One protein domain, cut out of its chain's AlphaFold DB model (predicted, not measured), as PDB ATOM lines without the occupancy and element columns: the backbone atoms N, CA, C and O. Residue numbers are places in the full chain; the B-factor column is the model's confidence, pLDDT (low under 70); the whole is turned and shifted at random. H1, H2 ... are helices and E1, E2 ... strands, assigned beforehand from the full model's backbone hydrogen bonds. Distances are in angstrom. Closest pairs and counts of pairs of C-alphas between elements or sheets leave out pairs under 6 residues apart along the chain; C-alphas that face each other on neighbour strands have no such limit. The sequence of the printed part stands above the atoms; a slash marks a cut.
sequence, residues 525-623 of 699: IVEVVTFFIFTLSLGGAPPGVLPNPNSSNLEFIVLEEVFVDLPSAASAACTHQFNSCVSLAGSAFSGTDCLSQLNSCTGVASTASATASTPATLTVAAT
ATOM      1  N   ILE A 525     -42.538 -39.954  -1.360       50.16
ATOM      2  CA  ILE A 525     -43.221 -39.110  -2.345       50.16
ATOM      3  C   ILE A 525     -44.615 -38.807  -1.802       50.16
ATOM      4  O   ILE A 525     -45.371 -39.731  -1.505       50.16
ATOM      5  N   VAL A 526     -44.941 -37.524  -1.667       55.56
ATOM      6  CA  VAL A 526     -46.232 -37.029  -1.175       55.56
ATOM      7  C   VAL A 526     -46.901 -36.222  -2.284       55.56
ATOM      8  O   VAL A 526     -46.275 -35.348  -2.882       55.56
ATOM      9  N   GLU A 527     -48.175 -36.502  -2.555       65.81
ATOM     10  CA  GLU A 527     -48.998 -35.690  -3.453       65.81
ATOM     11  C   GLU A 527     -49.876 -34.744  -2.631       65.81
ATOM     12  O   GLU A 527     -50.699 -35.181  -1.828       65.81
ATOM     13  N   VAL A 528     -49.695 -33.438  -2.829       73.31
ATOM     14  CA  VAL A 528     -50.443 -32.377  -2.144       73.31
ATOM     15  C   VAL A 528     -51.344 -31.681  -3.157       73.31
ATOM     16  O   VAL A 528     -50.859 -31.064  -4.102       73.31
ATOM     17  N   VAL A 529     -52.662 -31.767  -2.969       78.06
ATOM     18  CA  VAL A 529     -53.641 -31.004  -3.760       78.06
ATOM     19  C   VAL A 529     -53.887 -29.668  -3.063       78.06
ATOM     20  O   VAL A 529     -54.224 -29.650  -1.882       78.06
ATOM     21  N   THR A 530     -53.679 -28.548  -3.758       81.19
ATOM     22  CA  THR A 530     -53.642 -27.218  -3.128       81.19
ATOM     23  C   THR A 530     -53.896 -26.063  -4.105       81.19
ATOM     24  O   THR A 530     -53.523 -26.120  -5.276       81.19
ATOM     25  N   PHE A 531     -54.512 -24.982  -3.620       78.00
ATOM     26  CA  PHE A 531     -54.553 -23.675  -4.291       78.00
ATOM     27  C   PHE A 531     -53.313 -22.807  -4.016       78.00
ATOM     28  O   PHE A 531     -53.083 -21.830  -4.726       78.00
ATOM     29  N   PHE A 532     -52.509 -23.159  -3.012       82.06
ATOM     30  CA  PHE A 532     -51.289 -22.455  -2.620       82.06
ATOM     31  C   PHE A 532     -50.048 -23.277  -2.994       82.06
ATOM     32  O   PHE A 532     -49.911 -24.419  -2.555       82.06
ATOM     33  N   ILE A 533     -49.155 -22.708  -3.809       77.69
ATOM     34  CA  ILE A 533     -47.950 -23.384  -4.308       77.69
ATOM     35  C   ILE A 533     -46.707 -22.743  -3.690       77.69
ATOM     36  O   ILE A 533     -46.336 -21.626  -4.044       77.69
ATOM     37  N   PHE A 534     -46.028 -23.495  -2.828       76.75
ATOM     38  CA  PHE A 534     -44.726 -23.153  -2.259       76.75
ATOM     39  C   PHE A 534     -43.801 -24.375  -2.344       76.75
ATOM     40  O   PHE A 534     -44.246 -25.508  -2.159       76.75
ATOM     41  N   THR A 535     -42.532 -24.163  -2.702       65.94
ATOM     42  CA  THR A 535     -41.624 -25.239  -3.151       65.94
ATOM     43  C   THR A 535     -40.396 -25.458  -2.268       65.94
ATOM     44  O   THR A 535     -39.669 -26.424  -2.500       65.94
ATOM     45  N   LEU A 536     -40.163 -24.621  -1.250       71.25
ATOM     46  CA  LEU A 536     -39.132 -24.875  -0.240       71.25
ATOM     47  C   LEU A 536     -39.704 -25.820   0.823       71.25
ATOM     48  O   LEU A 536     -40.728 -25.519   1.434       71.25
ATOM     49  N   SER A 537     -39.054 -26.967   1.027       66.25
ATOM     50  CA  SER A 537     -39.622 -28.108   1.762       66.25
ATOM     51  C   SER A 537     -38.741 -28.658   2.892       66.25
ATOM     52  O   SER A 537     -38.736 -29.862   3.166       66.25
ATOM     53  N   LEU A 538     -38.018 -27.774   3.585       68.25
ATOM     54  CA  LEU A 538     -37.478 -28.077   4.914       68.25
ATOM     55  C   LEU A 538     -38.654 -28.459   5.841       68.25
ATOM     56  O   LEU A 538     -39.754 -27.926   5.694       68.25
ATOM     57  N   GLY A 539     -38.492 -29.476   6.687       59.91
ATOM     58  CA  GLY A 539     -39.593 -30.026   7.498       59.91
ATOM     59  C   GLY A 539     -40.730 -30.755   6.758       59.91
ATOM     60  O   GLY A 539     -41.511 -31.451   7.399       59.91
ATOM     61  N   GLY A 540     -40.835 -30.629   5.431       70.56
ATOM     62  CA  GLY A 540     -41.960 -31.119   4.627       70.56
ATOM     63  C   GLY A 540     -42.558 -30.030   3.731       70.56
ATOM     64  O   GLY A 540     -42.035 -28.922   3.644       70.56
ATOM     65  N   ALA A 541     -43.651 -30.334   3.032       79.19
ATOM     66  CA  ALA A 541     -44.439 -29.341   2.290       79.19
ATOM     67  C   ALA A 541     -45.515 -28.704   3.196       79.19
ATOM     68  O   ALA A 541     -45.906 -29.340   4.178       79.19
ATOM     69  N   PRO A 542     -46.057 -27.516   2.864       82.38
ATOM     70  CA  PRO A 542     -47.266 -27.024   3.517       82.38
ATOM     71  C   PRO A 542     -48.441 -27.992   3.280       82.38
ATOM     72  O   PRO A 542     -48.527 -28.586   2.197       82.38
ATOM     73  N   PRO A 543     -49.363 -28.162   4.246       83.38
ATOM     74  CA  PRO A 543     -50.597 -28.907   4.027       83.38
ATOM     75  C   PRO A 543     -51.438 -28.269   2.914       83.38
ATOM     76  O   PRO A 543     -51.384 -27.063   2.668       83.38
ATOM     77  N   GLY A 544     -52.220 -29.098   2.222       87.12
ATOM     78  CA  GLY A 544     -52.967 -28.669   1.044       87.12
ATOM     79  C   GLY A 544     -54.080 -27.677   1.370       87.12
ATOM     80  O   GLY A 544     -54.974 -27.993   2.155       87.12
ATOM     81  N   VAL A 545     -54.051 -26.506   0.728       86.75
ATOM     82  CA  VAL A 545     -55.112 -25.498   0.837       86.75
ATOM     83  C   VAL A 545     -56.231 -25.844  -0.145       86.75
ATOM     84  O   VAL A 545     -56.085 -25.679  -1.358       86.75
ATOM     85  N   LEU A 546     -57.344 -26.357   0.372       85.06
ATOM     86  CA  LEU A 546     -58.463 -26.910  -0.400       85.06
ATOM     87  C   LEU A 546     -59.683 -25.972  -0.381       85.06
ATOM     88  O   LEU A 546     -59.770 -25.121   0.496       85.06
ATOM     89  N   PRO A 547     -60.649 -26.092  -1.313       81.12
ATOM     90  CA  PRO A 547     -61.920 -25.371  -1.209       81.12
ATOM     91  C   PRO A 547     -62.828 -26.016  -0.150       81.12
ATOM     92  O   PRO A 547     -62.877 -27.243  -0.055       81.12
ATOM     93  N   ASN A 548     -63.596 -25.221   0.601       81.25
ATOM     94  CA  ASN A 548     -64.585 -25.736   1.556       81.25
ATOM     95  C   ASN A 548     -65.756 -26.425   0.815       81.25
ATOM     96  O   ASN A 548     -66.562 -25.733   0.191       81.25
ATOM     97  N   PRO A 549     -65.932 -27.762   0.906       74.56
ATOM     98  CA  PRO A 549     -66.994 -28.466   0.183       74.56
ATOM     99  C   PRO A 549     -68.391 -28.244   0.786       74.56
ATOM    100  O   PRO A 549     -69.383 -28.667   0.194       74.56
ATOM    101  N   ASN A 550     -68.478 -27.615   1.964       76.88
ATOM    102  CA  ASN A 550     -69.725 -27.356   2.683       76.88
ATOM    103  C   ASN A 550     -70.221 -25.906   2.541       76.88
ATOM    104  O   ASN A 550     -71.308 -25.601   3.035       76.88
ATOM    105  N   SER A 551     -69.462 -25.018   1.884       73.06
ATOM    106  CA  SER A 551     -69.874 -23.629   1.642       73.06
ATOM    107  C   SER A 551     -70.299 -23.387   0.193       73.06
ATOM    108  O   SER A 551     -69.951 -24.123  -0.728       73.06
ATOM    109  N   SER A 552     -71.083 -22.327   0.008       63.56
ATOM    110  CA  SER A 552     -71.429 -21.760  -1.304       63.56
ATOM    111  C   SER A 552     -70.652 -20.474  -1.619       63.56
ATOM    112  O   SER A 552     -70.794 -19.929  -2.713       63.56
ATOM    113  N   ASN A 553     -69.806 -20.021  -0.687       69.88
ATOM    114  CA  ASN A 553     -68.822 -18.961  -0.887       69.88
ATOM    115  C   ASN A 553     -67.446 -19.569  -1.221       69.88
ATOM    116  O   ASN A 553     -67.216 -20.759  -1.007       69.88
ATOM    117  N   LEU A 554     -66.510 -18.744  -1.699       68.19
ATOM    118  CA  LEU A 554     -65.109 -19.140  -1.906       68.19
ATOM    119  C   LEU A 554     -64.326 -19.140  -0.581       68.19
ATOM    120  O   LEU A 554     -63.459 -18.305  -0.357       68.19
ATOM    121  N   GLU A 555     -64.672 -20.083   0.289       82.81
ATOM    122  CA  GLU A 555     -63.938 -20.402   1.516       82.81
ATOM    123  C   GLU A 555     -62.916 -21.521   1.268       82.81
ATOM    124  O   GLU A 555     -63.108 -22.388   0.408       82.81
ATOM    125  N   PHE A 556     -61.858 -21.536   2.073       83.44
ATOM    126  CA  PHE A 556     -60.749 -22.482   1.984       83.44
ATOM    127  C   PHE A 556     -60.611 -23.293   3.277       83.44
ATOM    128  O   PHE A 556     -61.020 -22.843   4.344       83.44
ATOM    129  N   ILE A 557     -60.043 -24.493   3.182       81.31
ATOM    130  CA  ILE A 557     -59.758 -25.383   4.310       81.31
ATOM    131  C   ILE A 557     -58.277 -25.745   4.314       81.31
ATOM    132  O   ILE A 557     -57.710 -26.062   3.264       81.31
ATOM    133  N   VAL A 558     -57.686 -25.754   5.507       85.06
ATOM    134  CA  VAL A 558     -56.360 -26.320   5.779       85.06
ATOM    135  C   VAL A 558     -56.497 -27.279   6.952       85.06
ATOM    136  O   VAL A 558     -56.885 -26.873   8.041       85.06
ATOM    137  N   LEU A 559     -56.211 -28.562   6.720       83.12
ATOM    138  CA  LEU A 559     -56.476 -29.647   7.677       83.12
ATOM    139  C   LEU A 559     -57.954 -29.669   8.127       83.12
ATOM    140  O   LEU A 559     -58.797 -30.152   7.372       83.12
ATOM    141  N   GLU A 560     -58.265 -29.147   9.317       80.88
ATOM    142  CA  GLU A 560     -59.628 -29.029   9.867       80.88
ATOM    143  C   GLU A 560     -60.081 -27.561  10.056       80.88
ATOM    144  O   GLU A 560     -61.218 -27.306  10.455       80.88
ATOM    145  N   GLU A 561     -59.220 -26.587   9.744       76.31
ATOM    146  CA  GLU A 561     -59.461 -25.148   9.919       76.31
ATOM    147  C   GLU A 561     -60.053 -24.514   8.647       76.31
ATOM    148  O   GLU A 561     -59.703 -24.901   7.529       76.31
ATOM    149  N   VAL A 562     -60.956 -23.536   8.806       84.75
ATOM    150  CA  VAL A 562     -61.724 -22.912   7.708       84.75
ATOM    151  C   VAL A 562     -61.439 -21.412   7.625       84.75
ATOM    152  O   VAL A 562     -61.536 -20.700   8.623       84.75
ATOM    153  N   PHE A 563     -61.155 -20.924   6.417       83.62
ATOM    154  CA  PHE A 563     -60.711 -19.560   6.128       83.62
ATOM    155  C   PHE A 563     -61.591 -18.899   5.063       83.62
ATOM    156  O   PHE A 563     -62.071 -19.554   4.135       83.62
ATOM    157  N   VAL A 564     -61.778 -17.582   5.169       80.69
ATOM    158  CA  VAL A 564     -62.639 -16.794   4.262       80.69
ATOM    159  C   VAL A 564     -61.925 -16.285   3.004       80.69
ATOM    160  O   VAL A 564     -62.576 -15.759   2.104       80.69
ATOM    161  N   ASP A 565     -60.604 -16.453   2.924       79.25
ATOM    162  CA  ASP A 565     -59.760 -16.037   1.803       79.25
ATOM    163  C   ASP A 565     -58.513 -16.933   1.665       79.25
ATOM    164  O   ASP A 565     -58.158 -17.689   2.575       79.25
ATOM    165  N   LEU A 566     -57.869 -16.878   0.492       79.50
ATOM    166  CA  LEU A 566     -56.709 -17.714   0.179       79.50
ATOM    167  C   LEU A 566     -55.413 -17.282   0.900       79.50
ATOM    168  O   LEU A 566     -54.722 -18.185   1.368       79.50
ATOM    169  N   PRO A 567     -55.056 -15.983   1.028       79.69
ATOM    170  CA  PRO A 567     -53.871 -15.568   1.785       79.69
ATOM    171  C   PRO A 567     -53.859 -16.056   3.238       79.69
ATOM    172  O   PRO A 567     -52.846 -16.583   3.693       79.69
ATOM    173  N   SER A 568     -54.988 -15.959   3.946       74.19
ATOM    174  CA  SER A 568     -55.116 -16.428   5.333       74.19
ATOM    175  C   SER A 568     -54.910 -17.942   5.438       74.19
ATOM    176  O   SER A 568     -54.141 -18.410   6.276       74.19
ATOM    177  N   ALA A 569     -55.523 -18.709   4.531       76.50
ATOM    178  CA  ALA A 569     -55.343 -20.159   4.459       76.50
ATOM    179  C   ALA A 569     -53.898 -20.555   4.094       76.50
ATOM    180  O   ALA A 569     -53.314 -21.454   4.692       76.50
ATOM    181  N   ALA A 570     -53.288 -19.861   3.133       80.25
ATOM    182  CA  ALA A 570     -51.897 -20.072   2.750       80.25
ATOM    183  C   ALA A 570     -50.934 -19.775   3.913       80.25
ATOM    184  O   ALA A 570     -50.005 -20.548   4.142       80.25
ATOM    185  N   SER A 571     -51.195 -18.722   4.693       75.75
ATOM    186  CA  SER A 571     -50.420 -18.384   5.892       75.75
ATOM    187  C   SER A 571     -50.531 -19.473   6.968       75.75
ATOM    188  O   SER A 571     -49.513 -19.945   7.469       75.75
ATOM    189  N   ALA A 572     -51.739 -19.982   7.244       74.12
ATOM    190  CA  ALA A 572     -51.925 -21.117   8.153       74.12
ATOM    191  C   ALA A 572     -51.167 -22.377   7.687       74.12
ATOM    192  O   ALA A 572     -50.504 -23.044   8.486       74.12
ATOM    193  N   ALA A 573     -51.171 -22.670   6.381       81.38
ATOM    194  CA  ALA A 573     -50.377 -23.761   5.817       81.38
ATOM    195  C   ALA A 573     -48.860 -23.553   6.022       81.38
ATOM    196  O   ALA A 573     -48.155 -24.504   6.368       81.38
ATOM    197  N   CYS A 574     -48.354 -22.323   5.890       82.94
ATOM    198  CA  CYS A 574     -46.967 -21.987   6.229       82.94
ATOM    199  C   CYS A 574     -46.655 -22.211   7.718       82.94
ATOM    200  O   CYS A 574     -45.626 -22.802   8.045       82.94
ATOM    201  N   THR A 575     -47.557 -21.837   8.627       77.75
ATOM    202  CA  THR A 575     -47.397 -22.072  10.073       77.75
ATOM    203  C   THR A 575     -47.376 -23.567  10.417       77.75
ATOM    204  O   THR A 575     -46.539 -24.015  11.202       77.75
ATOM    205  N   HIS A 576     -48.220 -24.392   9.784       77.50
ATOM    206  CA  HIS A 576     -48.145 -25.851   9.937       77.50
ATOM    207  C   HIS A 576     -46.845 -26.447   9.359       77.50
ATOM    208  O   HIS A 576     -46.307 -27.399   9.935       77.50
ATOM    209  N   GLN A 577     -46.313 -25.892   8.261       84.50
ATOM    210  CA  GLN A 577     -45.001 -26.281   7.727       84.50
ATOM    211  C   GLN A 577     -43.884 -25.957   8.727       84.50
ATOM    212  O   GLN A 577     -43.077 -26.833   9.034       84.50
ATOM    213  N   PHE A 578     -43.873 -24.743   9.283       80.69
ATOM    214  CA  PHE A 578     -42.911 -24.311  10.300       80.69
ATOM    215  C   PHE A 578     -42.926 -25.214  11.534       80.69
ATOM    216  O   PHE A 578     -41.882 -25.734  11.917       80.69
ATOM    217  N   ASN A 579     -44.105 -25.489  12.098       72.69
ATOM    218  CA  ASN A 579     -44.241 -26.376  13.258       72.69
ATOM    219  C   ASN A 579     -43.716 -27.794  12.958       72.69
ATOM    220  O   ASN A 579     -43.044 -28.402  13.793       72.69
ATOM    221  N   SER A 580     -43.950 -28.296  11.741       72.69
ATOM    222  CA  SER A 580     -43.392 -29.576  11.277       72.69
ATOM    223  C   SER A 580     -41.865 -29.510  11.130       72.69
ATOM    224  O   SER A 580     -41.167 -30.432  11.545       72.69
ATOM    225  N   CYS A 581     -41.331 -28.403  10.612       71.31
ATOM    226  CA  CYS A 581     -39.898 -28.165  10.459       71.31
ATOM    227  C   CYS A 581     -39.169 -28.081  11.803       71.31
ATOM    228  O   CYS A 581     -38.215 -28.825  12.014       71.31
ATOM    229  N   VAL A 582     -39.650 -27.266  12.747       60.00
ATOM    230  CA  VAL A 582     -39.047 -27.137  14.084       60.00
ATOM    231  C   VAL A 582     -39.092 -28.472  14.837       60.00
ATOM    232  O   VAL A 582     -38.117 -28.826  15.494       60.00
ATOM    233  N   SER A 583     -40.145 -29.282  14.658       63.78
ATOM    234  CA  SER A 583     -40.218 -30.641  15.233       63.78
ATOM    235  C   SER A 583     -39.187 -31.640  14.673       63.78
ATOM    236  O   SER A 583     -39.017 -32.727  15.228       63.78
ATOM    237  N   LEU A 584     -38.499 -31.283  13.582       66.50
ATOM    238  CA  LEU A 584     -37.485 -32.084  12.892       66.50
ATOM    239  C   LEU A 584     -36.094 -31.416  12.873       66.50
ATOM    240  O   LEU A 584     -35.161 -31.990  12.304       66.50
ATOM    241  N   ALA A 585     -35.949 -30.232  13.475       60.69
ATOM    242  CA  ALA A 585     -34.695 -29.484  13.528       60.69
ATOM    243  C   ALA A 585     -33.631 -30.186  14.395       60.69
ATOM    244  O   ALA A 585     -33.934 -30.965  15.302       60.69
ATOM    245  N   GLY A 586     -32.356 -29.919  14.108       59.53
ATOM    246  CA  GLY A 586     -31.222 -30.556  14.773       59.53
ATOM    247  C   GLY A 586     -29.922 -30.404  13.983       59.53
ATOM    248  O   GLY A 586     -29.665 -29.381  13.363       59.53
ATOM    249  N   SER A 587     -29.088 -31.445  13.956       43.34
ATOM    250  CA  SER A 587     -27.738 -31.391  13.361       43.34
ATOM    251  C   SER A 587     -27.673 -31.266  11.827       43.34
ATOM    252  O   SER A 587     -26.574 -31.228  11.277       43.34
ATOM    253  N   ALA A 588     -28.816 -31.227  11.136       45.06
ATOM    254  CA  ALA A 588     -28.904 -31.079   9.679       45.06
ATOM    255  C   ALA A 588     -29.488 -29.727   9.221       45.06
ATOM    256  O   ALA A 588     -29.253 -29.336   8.081       45.06
ATOM    257  N   PHE A 589     -30.255 -29.052  10.083       57.56
ATOM    258  CA  PHE A 589     -30.813 -27.707   9.899       57.56
ATOM    259  C   PHE A 589     -31.376 -27.199  11.236       57.56
ATOM    260  O   PHE A 589     -31.874 -27.985  12.047       57.56
ATOM    261  N   SER A 590     -31.301 -25.893  11.463       68.44
ATOM    262  CA  SER A 590     -31.709 -25.224  12.700       68.44
ATOM    263  C   SER A 590     -33.205 -24.868  12.728       68.44
ATOM    264  O   SER A 590     -33.887 -24.859  11.702       68.44
ATOM    265  N   GLY A 591     -33.719 -24.497  13.908       55.44
ATOM    266  CA  GLY A 591     -35.027 -23.834  14.013       55.44
ATOM    267  C   GLY A 591     -35.055 -22.478  13.289       55.44
ATOM    268  O   GLY A 591     -36.093 -22.065  12.779       55.44
ATOM    269  N   THR A 592     -33.899 -21.826  13.159       61.69
ATOM    270  CA  THR A 592     -33.706 -20.553  12.452       61.69
ATOM    271  C   THR A 592     -33.802 -20.711  10.928       61.69
ATOM    272  O   THR A 592     -34.336 -19.835  10.244       61.69
ATOM    273  N   ASP A 593     -33.388 -21.860  10.382       63.72
ATOM    274  CA  ASP A 593     -33.638 -22.235   8.982       63.72
ATOM    275  C   ASP A 593     -35.141 -22.456   8.737       63.72
ATOM    276  O   ASP A 593     -35.681 -22.020   7.719       63.72
ATOM    277  N   CYS A 594     -35.844 -23.068   9.699       64.75
ATOM    278  CA  CYS A 594     -37.302 -23.196   9.659       64.75
ATOM    279  C   CYS A 594     -38.006 -21.831   9.731       64.75
ATOM    280  O   CYS A 594     -38.966 -21.609   8.999       64.75
ATOM    281  N   LEU A 595     -37.525 -20.892  10.553       65.31
ATOM    282  CA  LEU A 595     -38.057 -19.525  10.615       65.31
ATOM    283  C   LEU A 595     -37.802 -18.759   9.303       65.31
ATOM    284  O   LEU A 595     -38.693 -18.101   8.773       65.31
ATOM    285  N   SER A 596     -36.620 -18.931   8.710       71.00
ATOM    286  CA  SER A 596     -36.285 -18.376   7.390       71.00
ATOM    287  C   SER A 596     -37.186 -18.938   6.281       71.00
ATOM    288  O   SER A 596     -37.605 -18.214   5.372       71.00
ATOM    289  N   GLN A 597     -37.543 -20.225   6.367       78.56
ATOM    290  CA  GLN A 597     -38.537 -20.852   5.499       78.56
ATOM    291  C   GLN A 597     -39.954 -20.325   5.765       78.56
ATOM    292  O   GLN A 597     -40.664 -20.064   4.796       78.56
ATOM    293  N   LEU A 598     -40.360 -20.140   7.029       80.38
ATOM    294  CA  LEU A 598     -41.664 -19.570   7.390       80.38
ATOM    295  C   LEU A 598     -41.833 -18.198   6.745       80.38
ATOM    296  O   LEU A 598     -42.791 -18.007   6.003       80.38
ATOM    297  N   ASN A 599     -40.862 -17.302   6.929       69.06
ATOM    298  CA  ASN A 599     -40.874 -15.949   6.363       69.06
ATOM    299  C   ASN A 599     -40.888 -15.974   4.821       69.06
ATOM    300  O   ASN A 599     -41.587 -15.196   4.173       69.06
ATOM    301  N   SER A 600     -40.176 -16.930   4.213       74.00
ATOM    302  CA  SER A 600     -40.230 -17.164   2.762       74.00
ATOM    303  C   SER A 600     -41.605 -17.668   2.295       74.00
ATOM    304  O   SER A 600     -42.036 -17.349   1.188       74.00
ATOM    305  N   CYS A 601     -42.291 -18.464   3.116       77.31
ATOM    306  CA  CYS A 601     -43.601 -19.033   2.819       77.31
ATOM    307  C   CYS A 601     -44.718 -17.995   2.996       77.31
ATOM    308  O   CYS A 601     -45.538 -17.828   2.091       77.31
ATOM    309  N   THR A 602     -44.724 -17.252   4.108       73.44
ATOM    310  CA  THR A 602     -45.700 -16.187   4.394       73.44
ATOM    311  C   THR A 602     -45.600 -15.050   3.378       73.44
ATOM    312  O   THR A 602     -46.633 -14.579   2.899       73.44
ATOM    313  N   GLY A 603     -44.386 -14.705   2.933       68.62
ATOM    314  CA  GLY A 603     -44.170 -13.777   1.820       68.62
ATOM    315  C   GLY A 603     -44.906 -14.196   0.541       68.62
ATOM    316  O   GLY A 603     -45.607 -13.384  -0.064       68.62
ATOM    317  N   VAL A 604     -44.844 -15.478   0.155       70.81
ATOM    318  CA  VAL A 604     -45.607 -15.996  -1.000       70.81
ATOM    319  C   VAL A 604     -47.110 -16.054  -0.691       70.81
ATOM    320  O   VAL A 604     -47.915 -15.650  -1.532       70.81
ATOM    321  N   ALA A 605     -47.498 -16.488   0.514       75.00
ATOM    322  CA  ALA A 605     -48.892 -16.565   0.961       75.00
ATOM    323  C   ALA A 605     -49.614 -15.210   0.898       75.00
ATOM    324  O   ALA A 605     -50.748 -15.149   0.427       75.00
ATOM    325  N   SER A 606     -48.939 -14.116   1.269       67.31
ATOM    326  CA  SER A 606     -49.486 -12.750   1.232       67.31
ATOM    327  C   SER A 606     -49.953 -12.308  -0.166       67.31
ATOM    328  O   SER A 606     -50.825 -11.449  -0.294       67.31
ATOM    329  N   THR A 607     -49.418 -12.932  -1.222       66.25
ATOM    330  CA  THR A 607     -49.758 -12.659  -2.630       66.25
ATOM    331  C   THR A 607     -50.635 -13.738  -3.277       66.25
ATOM    332  O   THR A 607     -50.966 -13.642  -4.463       66.25
ATOM    333  N   ALA A 608     -51.034 -14.771  -2.526       68.25
ATOM    334  CA  ALA A 608     -51.769 -15.916  -3.053       68.25
ATOM    335  C   ALA A 608     -53.189 -15.531  -3.508       68.25
ATOM    336  O   ALA A 608     -54.013 -15.056  -2.731       68.25
ATOM    337  N   SER A 609     -53.510 -15.787  -4.781       73.50
ATOM    338  CA  SER A 609     -54.821 -15.477  -5.363       73.50
ATOM    339  C   SER A 609     -55.383 -16.652  -6.164       73.50
ATOM    340  O   SER A 609     -54.700 -17.220  -7.020       73.50
ATOM    341  N   ALA A 610     -56.646 -17.002  -5.898       62.38
ATOM    342  CA  ALA A 610     -57.369 -18.114  -6.517       62.38
ATOM    343  C   ALA A 610     -57.781 -17.794  -7.970       62.38
ATOM    344  O   ALA A 610     -58.955 -17.657  -8.306       62.38
ATOM    345  N   THR A 611     -56.787 -17.653  -8.845       54.72
ATOM    346  CA  THR A 611     -56.954 -17.324 -10.273       54.72
ATOM    347  C   THR A 611     -57.349 -18.526 -11.142       54.72
ATOM    348  O   THR A 611     -57.704 -18.351 -12.307       54.72
ATOM    349  N   ALA A 612     -57.329 -19.741 -10.583       57.50
ATOM    350  CA  ALA A 612     -57.755 -20.981 -11.225       57.50
ATOM    351  C   ALA A 612     -59.029 -21.538 -10.567       57.50
ATOM    352  O   ALA A 612     -59.217 -21.423  -9.360       57.50
ATOM    353  N   SER A 613     -59.886 -22.204 -11.346       57.41
ATOM    354  CA  SER A 613     -61.144 -22.799 -10.861       57.41
ATOM    355  C   SER A 613     -60.989 -24.162 -10.168       57.41
ATOM    356  O   SER A 613     -61.982 -24.753  -9.752       57.41
ATOM    357  N   THR A 614     -59.770 -24.697 -10.092       61.97
ATOM    358  CA  THR A 614     -59.442 -26.006  -9.504       61.97
ATOM    359  C   THR A 614     -58.049 -25.953  -8.868       61.97
ATOM    360  O   THR A 614     -57.165 -25.341  -9.473       61.97
ATOM    361  N   PRO A 615     -57.822 -26.598  -7.708       70.44
ATOM    362  CA  PRO A 615     -56.496 -26.672  -7.096       70.44
ATOM    363  C   PRO A 615     -55.530 -27.508  -7.950       70.44
ATOM    364  O   PRO A 615     -55.952 -28.365  -8.730       70.44
ATOM    365  N   ALA A 616     -54.230 -27.263  -7.796       69.31
ATOM    366  CA  ALA A 616     -53.166 -28.000  -8.471       69.31
ATOM    367  C   ALA A 616     -52.683 -29.185  -7.620       69.31
ATOM    368  O   ALA A 616     -52.705 -29.118  -6.392       69.31
ATOM    369  N   THR A 617     -52.192 -30.247  -8.265       69.81
ATOM    370  CA  THR A 617     -51.489 -31.346  -7.584       69.81
ATOM    371  C   THR A 617     -49.983 -31.107  -7.634       69.81
ATOM    372  O   THR A 617     -49.409 -30.952  -8.713       69.81
ATOM    373  N   LEU A 618     -49.337 -31.099  -6.470       65.50
ATOM    374  CA  LEU A 618     -47.891 -30.987  -6.305       65.50
ATOM    375  C   LEU A 618     -47.324 -32.329  -5.842       65.50
ATOM    376  O   LEU A 618     -47.699 -32.827  -4.784       65.50
ATOM    377  N   THR A 619     -46.389 -32.896  -6.603       61.44
ATOM    378  CA  THR A 619     -45.636 -34.088  -6.194       61.44
ATOM    379  C   THR A 619     -44.342 -33.642  -5.513       61.44
ATOM    380  O   THR A 619     -43.429 -33.138  -6.173       61.44
ATOM    381  N   VAL A 620     -44.257 -33.810  -4.193       56.69
ATOM    382  CA  VAL A 620     -43.103 -33.400  -3.381       56.69
ATOM    383  C   VAL A 620     -42.364 -34.634  -2.873       56.69
ATOM    384  O   VAL A 620     -42.957 -35.533  -2.281       56.69
ATOM    385  N   ALA A 621     -41.051 -34.672  -3.092       50.03
ATOM    386  CA  ALA A 621     -40.166 -35.636  -2.451       50.03
ATOM    387  C   ALA A 621     -39.691 -35.087  -1.098       50.03
ATOM    388  O   ALA A 621     -39.233 -33.946  -1.016       50.03
ATOM    389  N   ALA A 622     -39.782 -35.912  -0.057       48.91
ATOM    390  CA  ALA A 622     -39.191 -35.675   1.252       48.91
ATOM    391  C   ALA A 622     -38.163 -36.774   1.560       48.91
ATOM    392  O   ALA A 622     -38.426 -37.961   1.362       48.91
ATOM    393  N   THR A 623     -36.992 -36.383   2.060       42.78
ATOM    394  CA  THR A 623     -35.895 -37.295   2.412       42.78
ATOM    395  C   THR A 623     -35.694 -37.258   3.916       42.78
ATOM    396  O   THR A 623     -35.326 -36.225   4.467       42.78
TER     397      THR A 623
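AT A GLANCE: This is residues 525 to 623 of the 699 residues of an uncharacterized protein of Hyaloscypha variabilis F (UniProt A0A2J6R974). Picture a helical hairpin, H1 and H2 side by side, on one side of the domain and a two-strand ribbon, E1 and E4, on the other, with a long unnamed stretch, residues 531 to 545, running out and back between them. A small strand hairpin, E2 and E3, packs at the first part of H1, and loops at both ends of the long axis make the outline elongated. The printed part has 99 residues, with two named helices and four named strands in the order E1, E2, E3, H1, H2, E4. Both two-strand sheets, E1 - E4 and E2 - E3, are antiparallel, and the class is mixed, helices and strands. The whole is compact, with a radius of gyration of the C-alphas of 13.4 A, and spans 47 by 25 by 22 A.

IN THESE COORDINATES: Find C-alpha 525 at (-43.221, -39.110, -2.345); from there E1, residues 525 to 530, runs 15.8 A. Its partner E4, residues 616 to 623, runs 22.4 A and ends at C-alpha 623, at (-35.895, -37.295, 2.412). Look next for the short strands E2, residues 556 to 558, and E3, residues 561 to 563. H1, residues 566 to 582, starts at C-alpha 566, at (-56.709, -17.714, 0.179), and is 24.4 A long; H2, residues 591 to 605, is 20.4 A long.

HOW THE PARTS SIT: Start at E1 and E4, antiparallel neighbours at 148 degrees, where N 526 and O 620 are within hydrogen-bond range at 2.9 A, as are N 618 and O 528 at 2.8 A. E1 is apart from H1 and from H2, and E4 is apart from H1. At H1 and H2 you find a helical hairpin: they touch, with a shallow tilt of 12 degrees, opposite ways, and their closest C-alphas, those of Ala 570 and Ala 605, are 5.0 A apart. Every O i to N i+4 pair is within hydrogen-bond range in H1, and 10 of 11 are in H2. E2 and E3 form an antiparallel hairpin at 150 degrees, with N 563 and O 556 at 2.8 A. The closest C-alphas of E2 and H1, Val 558 and Ala 569, are 6.4 A apart. Residues 546 to 547 pair antiparallel with residues 556 to 557 of E2.

THE WHOLE: The two C-alphas farthest apart, those of Ser 552 and Ser 587, are 47.1 A from each other. The printed part has no cut. The link from E1 to E2, 25 residues, is long; those from E2 to E3 and from E3 to H1 are tight. Mean pLDDT of the printed part is 71.1, and 42 residues are under 70, among them 582 to 595 and 616 to 623; this is a predicted model.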